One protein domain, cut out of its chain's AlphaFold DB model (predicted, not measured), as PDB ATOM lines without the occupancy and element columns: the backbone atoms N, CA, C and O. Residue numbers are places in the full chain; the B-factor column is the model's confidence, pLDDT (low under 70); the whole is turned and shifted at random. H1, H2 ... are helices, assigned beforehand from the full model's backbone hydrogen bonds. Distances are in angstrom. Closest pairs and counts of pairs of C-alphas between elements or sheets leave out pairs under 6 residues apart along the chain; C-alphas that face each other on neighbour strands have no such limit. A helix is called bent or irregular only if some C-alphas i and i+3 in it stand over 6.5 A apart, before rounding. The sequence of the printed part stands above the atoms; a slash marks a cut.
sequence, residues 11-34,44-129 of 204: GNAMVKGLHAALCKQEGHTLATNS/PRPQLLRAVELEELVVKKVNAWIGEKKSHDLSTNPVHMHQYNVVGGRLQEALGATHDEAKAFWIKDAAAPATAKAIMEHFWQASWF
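What this domain is: This is residues 11 to 34 and 44 to 129 of the 204 residues of an uncharacterized protein of Achlya hypogyna (UniProt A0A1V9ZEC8). Two long helices, H1 and H3, run nearly parallel the same way, staggered along the longest axis, and H2 crosses over one side of both. Short H5 packs beside H2 on that same side, and H4 crosses the later part of H1. The printed part has 110 residues with five named helices, H1 to H5 in chain order, and no named strand: all helix, with mostly crossed packing. It is compact, with a radius of gyration of the C-alphas of 14.2 A, yet elongated, spanning 48 by 25 by 19 A.

Where its parts are: H1, residues 11 to 32, begins at C-alpha 11 (258.281, 156.032, 242.154) and is 31.3 A long. H2, residues 47 to 66, is 28.5 A long. H3, residues 78 to 95, is 25.3 A long. H4, residues 100 to 111, is irregular, with C-alphas 101 and 104 7.3 A apart. H5, residues 116 to 123, ends at C-alpha 123 (262.955, 174.403, 238.117).

How they stand to each other: H1 touches H3 at a shallow tilt of 10 degrees, the same way; their closest C-alphas, Leu 18 and Gln 92, are 5.3 A apart. H2, with residues 47 to 55 alone, touches H1 at 55 degrees, a steep tilt, opposite ways; the closest C-alphas are His 19 and Ala 51, 5.1 A. H2 and H3 form a helical hairpin at a steep tilt of 45 degrees, closest at C-alphas Val 62 and Tyr 84, 6.3 A. H4 is about perpendicular to H1, at 89 degrees, and touches its residues 25 to 29 alone, closest at C-alphas Thr 29 and Ile 107, 6.6 A. H5 touches H2 at a steep tilt of 66 degrees, closest at C-alphas Arg 50 and Ala 116, 5.3 A. H3 and H5 only just touch, with 3 pairs of C-alphas within 8 A, closest at Ala 94 and Phe 123, 6.3 A. H4 and H5 are near each other; H1 and H5 are apart. In H1, H2, H3 and H5 every O i to N i+4 pair is within hydrogen-bond range; in H4, 6 of 8 are.

The domain as a whole: The C-alphas farthest apart, Ser 34 and Thr 76, are 48.1 A apart. Residues 35 to 43 are not printed, and C-alphas 34 and 44 are 18.6 A apart across this cut. The link from H2 to H3 is long; those from H3 to H4 and H4 to H5 are tight. Mean pLDDT of the printed part is 85.9; residues 11, 34, 44, 68 to 73 and 75 to 76 are under 70.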
ATOM      1  N   GLY A  11     257.255 155.676 243.137       63.00
ATOM      2  CA  GLY A  11     258.281 156.032 242.154       63.00
ATOM      3  C   GLY A  11     257.831 155.856 240.706       63.00
ATOM      4  O   GLY A  11     258.151 156.688 239.869       63.00
ATOM      5  N   ASN A  12     257.010 154.851 240.387       77.38
ATOM      6  CA  ASN A  12     256.524 154.653 239.020       77.38
ATOM      7  C   ASN A  12     255.525 155.730 238.593       77.38
ATOM      8  O   ASN A  12     255.636 156.278 237.502       77.38
ATOM      9  N   ALA A  13     254.556 156.061 239.451       86.44
ATOM     10  CA  ALA A  13     253.591 157.113 239.141       86.44
ATOM     11  C   ALA A  13     254.298 158.466 238.956       86.44
ATOM     12  O   ALA A  13     254.021 159.186 237.995       86.44
ATOM     13  N   MET A  14     255.273 158.765 239.820       90.44
ATOM     14  CA  MET A  14     256.090 159.971 239.724       90.44
ATOM     15  C   MET A  14     256.943 159.996 238.450       90.44
ATOM     16  O   MET A  14     256.899 160.975 237.709       90.44
ATOM     17  N   VAL A  15     257.674 158.915 238.156       91.19
ATOM     18  CA  VAL A  15     258.497 158.797 236.941       91.19
ATOM     19  C   VAL A  15     257.638 158.915 235.688       91.19
ATOM     20  O   VAL A  15     258.025 159.625 234.766       91.19
ATOM     21  N   LYS A  16     256.456 158.290 235.648       91.19
ATOM     22  CA  LYS A  16     255.510 158.423 234.530       91.19
ATOM     23  C   LYS A  16     255.078 159.873 234.322       91.19
ATOM     24  O   LYS A  16     255.100 160.341 233.186       91.19
ATOM     25  N   GLY A  17     254.728 160.584 235.394       93.69
ATOM     26  CA  GLY A  17     254.346 161.996 235.322       93.69
ATOM     27  C   GLY A  17     255.497 162.895 234.862       93.69
ATOM     28  O   GLY A  17     255.325 163.703 233.951       93.69
ATOM     29  N   LEU A  18     256.699 162.702 235.416       94.94
ATOM     30  CA  LEU A  18     257.905 163.435 235.015       94.94
ATOM     31  C   LEU A  18     258.282 163.149 233.555       94.94
ATOM     32  O   LEU A  18     258.586 164.072 232.804       94.94
ATOM     33  N   HIS A  19     258.214 161.887 233.132       93.62
ATOM     34  CA  HIS A  19     258.469 161.478 231.755       93.62
ATOM     35  C   HIS A  19     257.477 162.129 230.787       93.62
ATOM     36  O   HIS A  19     257.889 162.717 229.791       93.62
ATOM     37  N   ALA A  20     256.179 162.091 231.106       93.69
ATOM     38  CA  ALA A  20     255.149 162.729 230.295       93.69
ATOM     39  C   ALA A  20     255.362 164.248 230.186       93.69
ATOM     40  O   ALA A  20     255.257 164.800 229.090       93.69
ATOM     41  N   ALA A  21     255.714 164.918 231.289       95.19
ATOM     42  CA  ALA A  21     256.021 166.348 231.297       95.19
ATOM     43  C   ALA A  21     257.230 166.680 230.405       95.19
ATOM     44  O   ALA A  21     257.157 167.582 229.571       95.19
ATOM     45  N   LEU A  22     258.311 165.902 230.511       93.31
ATOM     46  CA  LEU A  22     259.505 166.065 229.681       93.31
ATOM     47  C   LEU A  22     259.225 165.830 228.186       93.31
ATOM     48  O   LEU A  22     259.683 166.608 227.349       93.31
ATOM     49  N   CYS A  23     258.452 164.796 227.840       91.19
ATOM     50  CA  CYS A  23     258.041 164.532 226.457       91.19
ATOM     51  C   CYS A  23     257.140 165.641 225.900       91.19
ATOM     52  O   CYS A  23     257.323 166.069 224.761       91.19
ATOM     53  N   LYS A  24     256.193 166.145 226.704       91.75
ATOM     54  CA  LYS A  24     255.344 167.287 226.332       91.75
ATOM     55  C   LYS A  24     256.203 168.508 226.003       91.75
ATOM     56  O   LYS A  24     255.985 169.158 224.982       91.75
ATOM     57  N   GLN A  25     257.194 168.792 226.840       90.44
ATOM     58  CA  GLN A  25     258.056 169.951 226.668       90.44
ATOM     59  C   GLN A  25     259.002 169.828 225.472       90.44
ATOM     60  O   GLN A  25     259.247 170.804 224.759       90.44
ATOM     61  N   GLU A  26     259.493 168.620 225.207       88.12
ATOM     62  CA  GLU A  26     260.210 168.307 223.977       88.12
ATOM     63  C   GLU A  26     259.341 168.574 222.745       88.12
ATOM     64  O   GLU A  26     259.770 169.317 221.861       88.12
ATOM     65  N   GLY A  27     258.113 168.048 222.713       86.50
ATOM     66  CA  GLY A  27     257.169 168.279 221.617       86.50
ATOM     67  C   GLY A  27     256.887 169.767 221.395       86.50
ATOM     68  O   GLY A  27     256.964 170.250 220.268       86.50
ATOM     69  N   HIS A  28     256.656 170.521 222.472       88.00
ATOM     70  CA  HIS A  28     256.447 171.968 222.402       88.00
ATOM     71  C   HIS A  28     257.677 172.718 221.867       88.00
ATOM     72  O   HIS A  28     257.560 173.591 221.005       88.00
ATOM     73  N   THR A  29     258.873 172.369 222.344       85.44
ATOM     74  CA  THR A  29     260.122 173.011 221.906       85.44
ATOM     75  C   THR A  29     260.408 172.722 220.433       85.44
ATOM     76  O   THR A  29     260.853 173.609 219.712       85.44
ATOM     77  N   LEU A  30     260.124 171.503 219.966       81.31
ATOM     78  CA  LEU A  30     260.251 171.136 218.555       81.31
ATOM     79  C   LEU A  30     259.241 171.879 217.673       81.31
ATOM     80  O   LEU A  30     259.612 172.361 216.608       81.31
ATOM     81  N   ALA A  31     257.992 172.015 218.125       82.88
ATOM     82  CA  ALA A  31     256.938 172.695 217.374       82.88
ATOM     83  C   ALA A  31     257.158 174.213 217.253       82.88
ATOM     84  O   ALA A  31     256.775 174.813 216.252       82.88
ATOM     85  N   THR A  32     257.765 174.838 218.266       79.88
ATOM     86  CA  THR A  32     257.957 176.301 218.333       79.88
ATOM     87  C   THR A  32     259.321 176.777 217.832       79.88
ATOM     88  O   THR A  32     259.514 177.973 217.614       79.88
ATOM     89  N   ASN A  33     260.275 175.868 217.619       71.69
ATOM     90  CA  ASN A  33     261.604 176.176 217.091       71.69
ATOM     91  C   ASN A  33     261.662 175.936 215.573       71.69
ATOM     92  O   ASN A  33     262.454 175.140 215.072       71.69
ATOM     93  N   SER A  34     260.790 176.634 214.842       57.78
ATOM     94  CA  SER A  34     260.538 176.462 213.404       57.78
ATOM     95  C   SER A  34     261.596 177.086 212.484       57.78
ATOM     96  O   SER A  34     261.314 177.315 211.312       57.78
ATOM     97  N   PRO A  44     269.770 162.579 220.695       67.94
ATOM     98  CA  PRO A  44     268.764 161.718 221.302       67.94
ATOM     99  C   PRO A  44     268.553 162.121 222.767       67.94
ATOM    100  O   PRO A  44     269.508 162.234 223.537       67.94
ATOM    101  N   ARG A  45     267.293 162.349 223.155       76.50
ATOM    102  CA  ARG A  45     266.908 162.750 224.515       76.50
ATOM    103  C   ARG A  45     266.406 161.533 225.295       76.50
ATOM    104  O   ARG A  45     265.296 161.074 225.037       76.50
ATOM    105  N   PRO A  46     267.170 160.993 226.266       85.81
ATOM    106  CA  PRO A  46     266.753 159.821 227.032       85.81
ATOM    107  C   PRO A  46     265.755 160.223 228.133       85.81
ATOM    108  O   PRO A  46     266.065 160.162 229.321       85.81
ATOM    109  N   GLN A  47     264.553 160.669 227.746       88.69
ATOM    110  CA  GLN A  47     263.570 161.270 228.660       88.69
ATOM    111  C   GLN A  47     263.208 160.364 229.834       88.69
ATOM    112  O   GLN A  47     263.102 160.841 230.961       88.69
ATOM    113  N   LEU A  48     263.067 159.058 229.593       88.75
ATOM    114  CA  LEU A  48     262.772 158.097 230.651       88.75
ATOM    115  C   LEU A  48     263.905 158.019 231.681       88.75
ATOM    116  O   LEU A  48     263.640 158.048 232.879       88.75
ATOM    117  N   LEU A  49     265.163 157.977 231.229       88.56
ATOM    118  CA  LEU A  49     266.319 157.984 232.128       88.56
ATOM    119  C   LEU A  49     266.348 159.277 232.950       88.56
ATOM    120  O   LEU A  49     266.493 159.224 234.167       88.56
ATOM    121  N   ARG A  50     266.123 160.426 232.301       91.69
ATOM    122  CA  ARG A  50     266.062 161.724 232.990       91.69
ATOM    123  C   ARG A  50     264.940 161.769 234.023       91.69
ATOM    124  O   ARG A  50     265.151 162.290 235.110       91.69
ATOM    125  N   ALA A  51     263.774 161.202 233.720       92.44
ATOM    126  CA  ALA A  51     262.655 161.118 234.656       92.44
ATOM    127  C   ALA A  51     262.983 160.250 235.883       92.44
ATOM    128  O   ALA A  51     262.665 160.643 237.003       92.44
ATOM    129  N   VAL A  52     263.660 159.111 235.684       90.56
ATOM    130  CA  VAL A  52     264.140 158.251 236.781       90.56
ATOM    131  C   VAL A  52     265.144 159.000 237.658       90.56
ATOM    132  O   VAL A  52     264.994 159.039 238.874       90.56
ATOM    133  N   GLU A  53     266.139 159.649 237.057       92.25
ATOM    134  CA  GLU A  53     267.143 160.414 237.802       92.25
ATOM    135  C   GLU A  53     266.541 161.625 238.537       92.25
ATOM    136  O   GLU A  53     266.955 161.949 239.651       92.25
ATOM    137  N   LEU A  54     265.550 162.295 237.937       94.38
ATOM    138  CA  LEU A  54     264.811 163.383 238.576       94.38
ATOM    139  C   LEU A  54     264.043 162.887 239.797       94.38
ATOM    140  O   LEU A  54     264.105 163.533 240.840       94.38
ATOM    141  N   GLU A  55     263.366 161.743 239.696       92.75
ATOM    142  CA  GLU A  55     262.675 161.133 240.830       92.75
ATOM    143  C   GLU A  55     263.649 160.856 241.979       92.75
ATOM    144  O   GLU A  55     263.408 161.293 243.105       92.75
ATOM    145  N   GLU A  56     264.813 160.268 241.691       90.44
ATOM    146  CA  GLU A  56     265.828 160.017 242.716       90.44
ATOM    147  C   GLU A  56     266.314 161.309 243.392       90.44
ATOM    148  O   GLU A  56     266.610 161.322 244.592       90.44
ATOM    149  N   LEU A  57     266.411 162.407 242.639       93.00
ATOM    150  CA  LEU A  57     266.753 163.722 243.176       93.00
ATOM    151  C   LEU A  57     265.624 164.300 244.041       93.00
ATOM    152  O   LEU A  57     265.934 164.871 245.089       93.00
ATOM    153  N   VAL A  58     264.350 164.123 243.667       92.06
ATOM    154  CA  VAL A  58     263.200 164.513 244.508       92.06
ATOM    155  C   VAL A  58     263.266 163.768 245.836       92.06
ATOM    156  O   VAL A  58     263.239 164.401 246.891       92.06
ATOM    157  N   VAL A  59     263.445 162.445 245.805       89.19
ATOM    158  CA  VAL A  59     263.557 161.621 247.018       89.19
ATOM    159  C   VAL A  59     264.704 162.114 247.906       89.19
ATOM    160  O   VAL A  59     264.528 162.302 249.111       89.19
ATOM    161  N   LYS A  60     265.881 162.379 247.323       88.56
ATOM    162  CA  LYS A  60     267.038 162.912 248.063       88.56
ATOM    163  C   LYS A  60     266.738 164.267 248.703       88.56
ATOM    164  O   LYS A  60     267.097 164.473 249.859       88.56
ATOM    165  N   LYS A  61     266.088 165.179 247.977       89.38
ATOM    166  CA  LYS A  61     265.725 166.511 248.480       89.38
ATOM    167  C   LYS A  61     264.704 166.435 249.612       89.38
ATOM    168  O   LYS A  61     264.885 167.120 250.612       89.38
ATOM    169  N   VAL A  62     263.684 165.588 249.482       88.44
ATOM    170  CA  VAL A  62     262.659 165.380 250.518       88.44
ATOM    171  C   VAL A  62     263.279 164.798 251.785       88.44
ATOM    172  O   VAL A  62     263.091 165.349 252.865       88.44
ATOM    173  N   ASN A  63     264.098 163.752 251.659       85.31
ATOM    174  CA  ASN A  63     264.782 163.156 252.810       85.31
ATOM    175  C   ASN A  63     265.734 164.146 253.493       85.31
ATOM    176  O   ASN A  63     265.771 164.220 254.720       85.31
ATOM    177  N   ALA A  64     266.465 164.947 252.708       85.38
ATOM    178  CA  ALA A  64     267.328 165.994 253.244       85.38
ATOM    179  C   ALA A  64     266.536 167.087 253.980       85.38
ATOM    180  O   ALA A  64     266.976 167.532 255.035       85.38
ATOM    181  N   TRP A  65     265.375 167.492 253.456       85.19
ATOM    182  CA  TRP A  65     264.519 168.512 254.069       85.19
ATOM    183  C   TRP A  65     263.941 168.068 255.413       85.19
ATOM    184  O   TRP A  65     263.924 168.839 256.369       85.19
ATOM    185  N   ILE A  66     263.498 166.811 255.501       81.69
ATOM    186  CA  ILE A  66     262.891 166.250 256.718       81.69
ATOM    187  C   ILE A  66     263.963 165.714 257.695       81.69
ATOM    188  O   ILE A  66     263.664 165.295 258.809       81.69
ATOM    189  N   GLY A  67     265.246 165.755 257.323       74.62
ATOM    190  CA  GLY A  67     266.358 165.382 258.201       74.62
ATOM    191  C   GLY A  67     266.581 163.872 258.359       74.62
ATOM    192  O   GLY A  67     267.354 163.450 259.228       74.62
ATOM    193  N   GLU A  68     265.966 163.034 257.520       67.88
ATOM    194  CA  GLU A  68     266.211 161.592 257.532       67.88
ATOM    195  C   GLU A  68     267.423 161.201 256.676       67.88
ATOM    196  O   GLU A  68     267.595 161.601 255.527       67.88
ATOM    197  N   LYS A  69     268.288 160.353 257.247       60.66
ATOM    198  CA  LYS A  69     269.533 159.903 256.599       60.66
ATOM    199  C   LYS A  69     269.358 158.691 255.679       60.66
ATOM    200  O   LYS A  69     270.322 158.305 255.021       60.66
ATOM    201  N   LYS A  70     268.187 158.043 255.665       59.34
ATOM    202  CA  LYS A  70     267.936 156.863 254.825       59.34
ATOM    203  C   LYS A  70     267.238 157.302 253.547       59.34
ATOM    204  O   LYS A  70     266.175 157.896 253.582       59.34
ATOM    205  N   SER A  71     267.877 157.031 252.417       57.81
ATOM    206  CA  SER A  71     267.653 157.784 251.188       57.81
ATOM    207  C   SER A  71     266.508 157.297 250.303       57.81
ATOM    208  O   SER A  71     266.325 157.917 249.265       57.81
ATOM    209  N   HIS A  72     265.759 156.237 250.637       56.88
ATOM    210  CA  HIS A  72     264.871 155.613 249.638       56.88
ATOM    211  C   HIS A  72     263.539 155.036 250.113       56.88
ATOM    212  O   HIS A  72     262.753 154.646 249.258       56.88
ATOM    213  N   ASP A  73     263.243 154.995 251.411       65.50
ATOM    214  CA  ASP A  73     261.981 154.408 251.871       65.50
ATOM    215  C   ASP A  73     261.011 155.475 252.376       65.50
ATOM    216  O   ASP A  73     260.832 155.668 253.574       65.50
ATOM    217  N   LEU A  74     260.395 156.184 251.429       70.00
ATOM    218  CA  LEU A  74     259.353 157.162 251.739       70.00
ATOM    219  C   LEU A  74     258.068 156.478 252.228       70.00
ATOM    220  O   LEU A  74     257.322 157.073 252.995       70.00
ATOM    221  N   SER A  75     257.829 155.224 251.821       66.81
ATOM    222  CA  SER A  75     256.567 154.498 252.035       66.81
ATOM    223  C   SER A  75     256.248 154.219 253.503       66.81
ATOM    224  O   SER A  75     255.088 154.041 253.868       66.81
ATOM    225  N   THR A  76     257.273 154.232 254.354       68.50
ATOM    226  CA  THR A  76     257.146 153.990 255.795       68.50
ATOM    227  C   THR A  76     256.674 155.207 256.586       68.50
ATOM    228  O   THR A  76     256.243 155.049 257.727       68.50
ATOM    229  N   ASN A  77     256.720 156.409 255.999       74.38
ATOM    230  CA  ASN A  77     256.321 157.641 256.668       74.38
ATOM    231  C   ASN A  77     255.300 158.428 255.813       74.38
ATOM    232  O   ASN A  77     255.659 158.986 254.772       74.38
ATOM    233  N   PRO A  78     254.028 158.546 256.248       80.25
ATOM    234  CA  PRO A  78     252.986 159.219 255.468       80.25
ATOM    235  C   PRO A  78     253.287 160.704 255.224       80.25
ATOM    236  O   PRO A  78     252.890 161.259 254.201       80.25
ATOM    237  N   VAL A  79     254.035 161.343 256.126       82.19
ATOM    238  CA  VAL A  79     254.461 162.740 255.995       82.19
ATOM    239  C   VAL A  79     255.485 162.888 254.865       82.19
ATOM    240  O   VAL A  79     255.390 163.811 254.055       82.19
ATOM    241  N   HIS A  80     256.422 161.942 254.762       83.88
ATOM    242  CA  HIS A  80     257.416 161.901 253.688       83.88
ATOM    243  C   HIS A  80     256.752 161.640 252.342       83.88
ATOM    244  O   HIS A  80     257.039 162.339 251.371       83.88
ATOM    245  N   MET A  81     255.822 160.683 252.303       85.62
ATOM    246  CA  MET A  81     255.014 160.408 251.117       85.62
ATOM    247  C   MET A  81     254.219 161.629 250.664       85.62
ATOM    248  O   MET A  81     254.185 161.932 249.472       85.62
ATOM    249  N   HIS A  82     253.598 162.350 251.598       87.81
ATOM    250  CA  HIS A  82     252.857 163.559 251.267       87.81
ATOM    251  C   HIS A  82     253.774 164.632 250.662       87.81
ATOM    252  O   HIS A  82     253.469 165.138 249.584       87.81
ATOM    253  N   GLN A  83     254.925 164.925 251.284       89.25
ATOM    254  CA  GLN A  83     255.885 165.890 250.724       89.25
ATOM    255  C   GLN A  83     256.418 165.464 249.366       89.25
ATOM    256  O   GLN A  83     256.507 166.286 248.462       89.25
ATOM    257  N   TYR A  84     256.745 164.186 249.207       90.69
ATOM    258  CA  TYR A  84     257.191 163.638 247.937       90.69
ATOM    259  C   TYR A  84     256.165 163.856 246.824       90.69
ATOM    260  O   TYR A  84     256.525 164.327 245.747       90.69
ATOM    261  N   ASN A  85     254.887 163.586 247.096       91.19
ATOM    262  CA  ASN A  85     253.819 163.793 246.124       91.19
ATOM    263  C   ASN A  85     253.602 165.279 245.813       91.19
ATOM    264  O   ASN A  85     253.460 165.635 244.647       91.19
ATOM    265  N   VAL A  86     253.616 166.150 246.827       92.25
ATOM    266  CA  VAL A  86     253.454 167.602 246.644       92.25
ATOM    267  C   VAL A  86     254.604 168.169 245.816       92.25
ATOM    268  O   VAL A  86     254.384 168.766 244.768       92.25
ATOM    269  N   VAL A  87     255.838 167.949 246.259       93.06
ATOM    270  CA  VAL A  87     257.042 168.497 245.630       93.06
ATOM    271  C   VAL A  87     257.266 167.898 244.245       93.06
ATOM    272  O   VAL A  87     257.586 168.618 243.301       93.06
ATOM    273  N   GLY A  88     257.065 166.589 244.099       93.50
ATOM    274  CA  GLY A  88     257.152 165.931 242.805       93.50
ATOM    275  C   GLY A  88     256.058 166.395 241.840       93.50
ATOM    276  O   GLY A  88     256.355 166.641 240.675       93.50
ATOM    277  N   GLY A  89     254.830 166.619 242.319       94.38
ATOM    278  CA  GLY A  89     253.751 167.216 241.529       94.38
ATOM    279  C   GLY A  89     254.081 168.635 241.060       94.38
ATOM    280  O   GLY A  89     253.940 168.937 239.878       94.38
ATOM    281  N   ARG A  90     254.628 169.483 241.941       95.75
ATOM    282  CA  ARG A  90     255.108 170.829 241.573       95.75
ATOM    283  C   ARG A  90     256.211 170.789 240.523       95.75
ATOM    284  O   ARG A  90     256.197 171.587 239.591       95.75
ATOM    285  N   LEU A  91     257.138 169.838 240.639       95.75
ATOM    286  CA  LEU A  91     258.165 169.640 239.626       95.75
ATOM    287  C   LEU A  91     257.547 169.218 238.286       95.75
ATOM    288  O   LEU A  91     257.921 169.770 237.260       95.75
ATOM    289  N   GLN A  92     256.582 168.294 238.272       94.94
ATOM    290  CA  GLN A  92     255.877 167.906 237.042       94.94
ATOM    291  C   GLN A  92     255.174 169.099 236.381       94.94
ATOM    292  O   GLN A  92     255.312 169.290 235.172       94.94
ATOM    293  N   GLU A  93     254.463 169.915 237.166       94.25
ATOM    294  CA  GLU A  93     253.820 171.146 236.694       94.25
ATOM    295  C   GLU A  93     254.848 172.108 236.086       94.25
ATOM    296  O   GLU A  93     254.659 172.576 234.964       94.25
ATOM    297  N   ALA A  94     255.962 172.346 236.784       93.75
ATOM    298  CA  ALA A  94     257.023 173.244 236.334       93.75
ATOM    299  C   ALA A  94     257.708 172.754 235.047       93.75
ATOM    300  O   ALA A  94     257.984 173.551 234.153       93.75
ATOM    301  N   LEU A  95     257.950 171.445 234.918       93.75
ATOM    302  CA  LEU A  95     258.540 170.854 233.712       93.75
ATOM    303  C   LEU A  95     257.583 170.883 232.518       93.75
ATOM    304  O   LEU A  95     258.020 171.053 231.384       93.75
ATOM    305  N   GLY A  96     256.286 170.694 232.769       89.94
ATOM    306  CA  GLY A  96     255.241 170.703 231.747       89.94
ATOM    307  C   GLY A  96     254.708 172.096 231.398       89.94
ATOM    308  O   GLY A  96     253.801 172.192 230.555       89.94
ATOM    309  N   ALA A  97     255.217 173.140 232.057       89.00
ATOM    310  CA  ALA A  97     254.862 174.528 231.818       89.00
ATOM    311  C   ALA A  97     255.540 175.042 230.542       89.00
ATOM    312  O   ALA A  97     256.761 175.028 230.400       89.00
ATOM    313  N   THR A  98     254.731 175.552 229.618       80.31
ATOM    314  CA  THR A  98     255.184 176.055 228.313       80.31
ATOM    315  C   THR A  98     255.306 177.582 228.283       80.31
ATOM    316  O   THR A  98     255.284 178.183 227.212       80.31
ATOM    317  N   HIS A  99     255.393 178.224 229.451       78.75
ATOM    318  CA  HIS A  99     255.523 179.678 229.577       78.75
ATOM    319  C   HIS A  99     256.933 180.167 229.202       78.75
ATOM    320  O   HIS A  99     257.905 179.406 229.227       78.75
ATOM    321  N   ASP A 100     257.048 181.456 228.865       74.69
ATOM    322  CA  ASP A 100     258.274 182.034 228.295       74.69
ATOM    323  C   ASP A 100     259.488 182.001 229.239       74.69
ATOM    324  O   ASP A 100     260.619 181.916 228.763       74.69
ATOM    325  N   GLU A 101     259.283 182.000 230.559       81.50
ATOM    326  CA  GLU A 101     260.366 182.053 231.556       81.50
ATOM    327  C   GLU A 101     261.389 180.917 231.389       81.50
ATOM    328  O   GLU A 101     262.598 181.135 231.470       81.50
ATOM    329  N   ALA A 102     260.916 179.710 231.069       85.81
ATOM    330  CA  ALA A 102     261.762 178.534 230.881       85.81
ATOM    331  C   ALA A 102     262.158 178.293 229.413       85.81
ATOM    332  O   ALA A 102     262.929 177.382 229.107       85.81
ATOM    333  N   LYS A 103     261.653 179.097 228.470       86.88
ATOM    334  CA  LYS A 103     261.849 178.883 227.027       86.88
ATOM    335  C   LYS A 103     263.325 178.841 226.644       86.88
ATOM    336  O   LYS A 103     263.752 177.957 225.904       86.88
ATOM    337  N   ALA A 104     264.123 179.762 227.183       87.81
ATOM    338  CA  ALA A 104     265.558 179.819 226.920       87.81
ATOM    339  C   ALA A 104     266.301 178.571 227.431       87.81
ATOM    340  O   ALA A 104     267.255 178.124 226.791       87.81
ATOM    341  N   PHE A 105     265.864 177.997 228.557       91.62
ATOM    342  CA  PHE A 105     266.410 176.747 229.078       91.62
ATOM    343  C   PHE A 105     266.113 175.590 228.122       91.62
ATOM    344  O   PHE A 105     267.032 174.898 227.692       91.62
ATOM    345  N   TRP A 106     264.854 175.435 227.708       90.50
ATOM    346  CA  TRP A 106     264.437 174.325 226.849       90.50
ATOM    347  C   TRP A 106     265.011 174.387 225.433       90.50
ATOM    348  O   TRP A 106     265.345 173.354 224.858       90.50
ATOM    349  N   ILE A 107     265.217 175.589 224.887       87.06
ATOM    350  CA  ILE A 107     265.929 175.764 223.613       87.06
ATOM    351  C   ILE A 107     267.377 175.262 223.721       87.06
ATOM    352  O   ILE A 107     267.873 174.625 222.790       87.06
ATOM    353  N   LYS A 108     268.058 175.523 224.846       88.00
ATOM    354  CA  LYS A 108     269.412 175.005 225.095       88.00
ATOM    355  C   LYS A 108     269.395 173.490 225.306       88.00
ATOM    356  O   LYS A 108     270.210 172.806 224.692       88.00
ATOM    357  N   ASP A 109     268.437 172.979 226.082       88.25
ATOM    358  CA  ASP A 109     268.230 171.538 226.300       88.25
ATOM    359  C   ASP A 109     268.016 170.778 224.983       88.25
ATOM    360  O   ASP A 109     268.524 169.676 224.801       88.25
ATOM    361  N   ALA A 110     267.304 171.381 224.028       83.44
ATOM    362  CA  ALA A 110     267.075 170.781 222.719       83.44
ATOM    363  C   ALA A 110     268.343 170.653 221.866       83.44
ATOM    364  O   ALA A 110     268.427 169.746 221.041       83.44
ATOM    365  N   ALA A 111     269.322 171.542 222.048       82.81
ATOM    366  CA  ALA A 111     270.609 171.459 221.360       82.81
ATOM    367  C   ALA A 111     271.582 170.504 222.070       82.81
ATOM    368  O   ALA A 111     272.343 169.797 221.413       82.81
ATOM    369  N   ALA A 112     271.555 170.485 223.403       84.50
ATOM    370  CA  ALA A 112     272.376 169.625 224.242       84.50
ATOM    371  C   ALA A 112     271.567 169.220 225.489       84.50
ATOM    372  O   ALA A 112     271.363 170.067 226.363       84.50
ATOM    373  N   PRO A 113     271.109 167.955 225.586       88.00
ATOM    374  CA  PRO A 113     270.248 167.511 226.674       88.00
ATOM    375  C   PRO A 113     270.886 167.772 228.038       88.00
ATOM    376  O   PRO A 113     271.965 167.265 228.351       88.00
ATOM    377  N   ALA A 114     270.208 168.564 228.862       90.69
ATOM    378  CA  ALA A 114     270.620 168.853 230.218       90.69
ATOM    379  C   ALA A 114     270.508 167.593 231.086       90.69
ATOM    380  O   ALA A 114     269.620 166.749 230.907       90.69
ATOM    381  N   THR A 115     271.411 167.491 232.060       92.81
ATOM    382  CA  THR A 115     271.367 166.438 233.077       92.81
ATOM    383  C   THR A 115     270.144 166.617 233.977       92.81
ATOM    384  O   THR A 115     269.685 167.742 234.195       92.81
ATOM    385  N   ALA A 116     269.651 165.531 234.579       92.88
ATOM    386  CA  ALA A 116     268.559 165.601 235.554       92.88
ATOM    387  C   ALA A 116     268.861 166.573 236.707       92.88
ATOM    388  O   ALA A 116     267.975 167.279 237.177       92.88
ATOM    389  N   LYS A 117     270.131 166.680 237.118       94.38
ATOM    390  CA  LYS A 117     270.570 167.652 238.125       94.38
ATOM    391  C   LYS A 117     270.369 169.098 237.664       94.38
ATOM    392  O   LYS A 117     269.832 169.888 238.430       94.38
ATOM    393  N   ALA A 118     270.770 169.435 236.439       94.38
ATOM    394  CA  ALA A 118     270.613 170.787 235.904       94.38
ATOM    395  C   ALA A 118     269.134 171.160 235.719       94.38
ATOM    396  O   ALA A 118     268.739 172.278 236.036       94.38
ATOM    397  N   ILE A 119     268.310 170.208 235.265       94.75
ATOM    398  CA  ILE A 119     266.851 170.374 235.198       94.75
ATOM    399  C   ILE A 119     266.296 170.638 236.603       94.75
ATOM    400  O   ILE A 119     265.605 171.629 236.817       94.75
ATOM    401  N   MET A 120     266.647 169.794 237.576       95.00
ATOM    402  CA  MET A 120     266.222 169.968 238.963       95.00
ATOM    403  C   MET A 120     266.608 171.353 239.491       95.00
ATOM    404  O   MET A 120     265.753 172.070 239.978       95.00
ATOM    405  N   GLU A 121     267.869 171.764 239.371       94.19
ATOM    406  CA  GLU A 121     268.341 173.062 239.875       94.19
ATOM    407  C   GLU A 121     267.654 174.263 239.214       94.19
ATOM    408  O   GLU A 121     267.467 175.277 239.878       94.19
ATOM    409  N   HIS A 122     267.263 174.153 237.940       93.69
ATOM    410  CA  HIS A 122     266.593 175.239 237.228       93.69
ATOM    411  C   HIS A 122     265.139 175.430 237.670       93.69
ATOM    412  O   HIS A 122     264.700 176.561 237.859       93.69
ATOM    413  N   PHE A 123     264.391 174.335 237.827       93.50
ATOM    414  CA  PHE A 123     262.955 174.403 238.117       93.50
ATOM    415  C   PHE A 123     262.630 174.372 239.604       93.50
ATOM    416  O   PHE A 123     261.561 174.823 240.002       93.50
ATOM    417  N   TRP A 124     263.521 173.832 240.430       92.69
ATOM    418  CA  TRP A 124     263.257 173.613 241.841       92.69
ATOM    419  C   TRP A 124     263.071 174.904 242.628       92.69
ATOM    420  O   TRP A 124     263.905 175.807 242.577       92.69
ATOM    421  N   GLN A 125     262.050 174.923 243.485       91.38
ATOM    422  CA  GLN A 125     261.863 175.990 244.461       91.38
ATOM    423  C   GLN A 125     261.745 175.401 245.867       91.38
ATOM    424  O   GLN A 125     260.958 174.493 246.126       91.38
ATOM    425  N   ALA A 126     262.525 175.940 246.807       87.56
ATOM    426  CA  ALA A 126     262.481 175.509 248.206       87.56
ATOM    427  C   ALA A 126     261.125 175.801 248.878       87.56
ATOM    428  O   ALA A 126     260.758 175.119 249.829       87.56
ATOM    429  N   SER A 127     260.364 176.766 248.358       91.06
ATOM    430  CA  SER A 127     259.015 177.122 248.814       91.06
ATOM    431  C   SER A 127     257.963 176.033 248.573       91.06
ATOM    432  O   SER A 127     256.851 176.151 249.080       91.06
ATOM    433  N   TRP A 128     258.273 174.983 247.805       93.12
ATOM    434  CA  TRP A 128     257.333 173.888 247.541       93.12
ATOM    435  C   TRP A 128     257.123 172.956 248.730       93.12
ATOM    436  O   TRP A 128     256.119 172.245 248.775       93.12
ATOM    437  N   PHE A 129     258.051 172.943 249.683       88.19
ATOM    438  CA  PHE A 129     257.864 172.189 250.912       88.19
ATOM    439  C   PHE A 129     256.821 172.866 251.789       88.19
ATOM    440  O   PHE A 129     256.908 174.056 252.079       88.19
TER     441      PHE A 129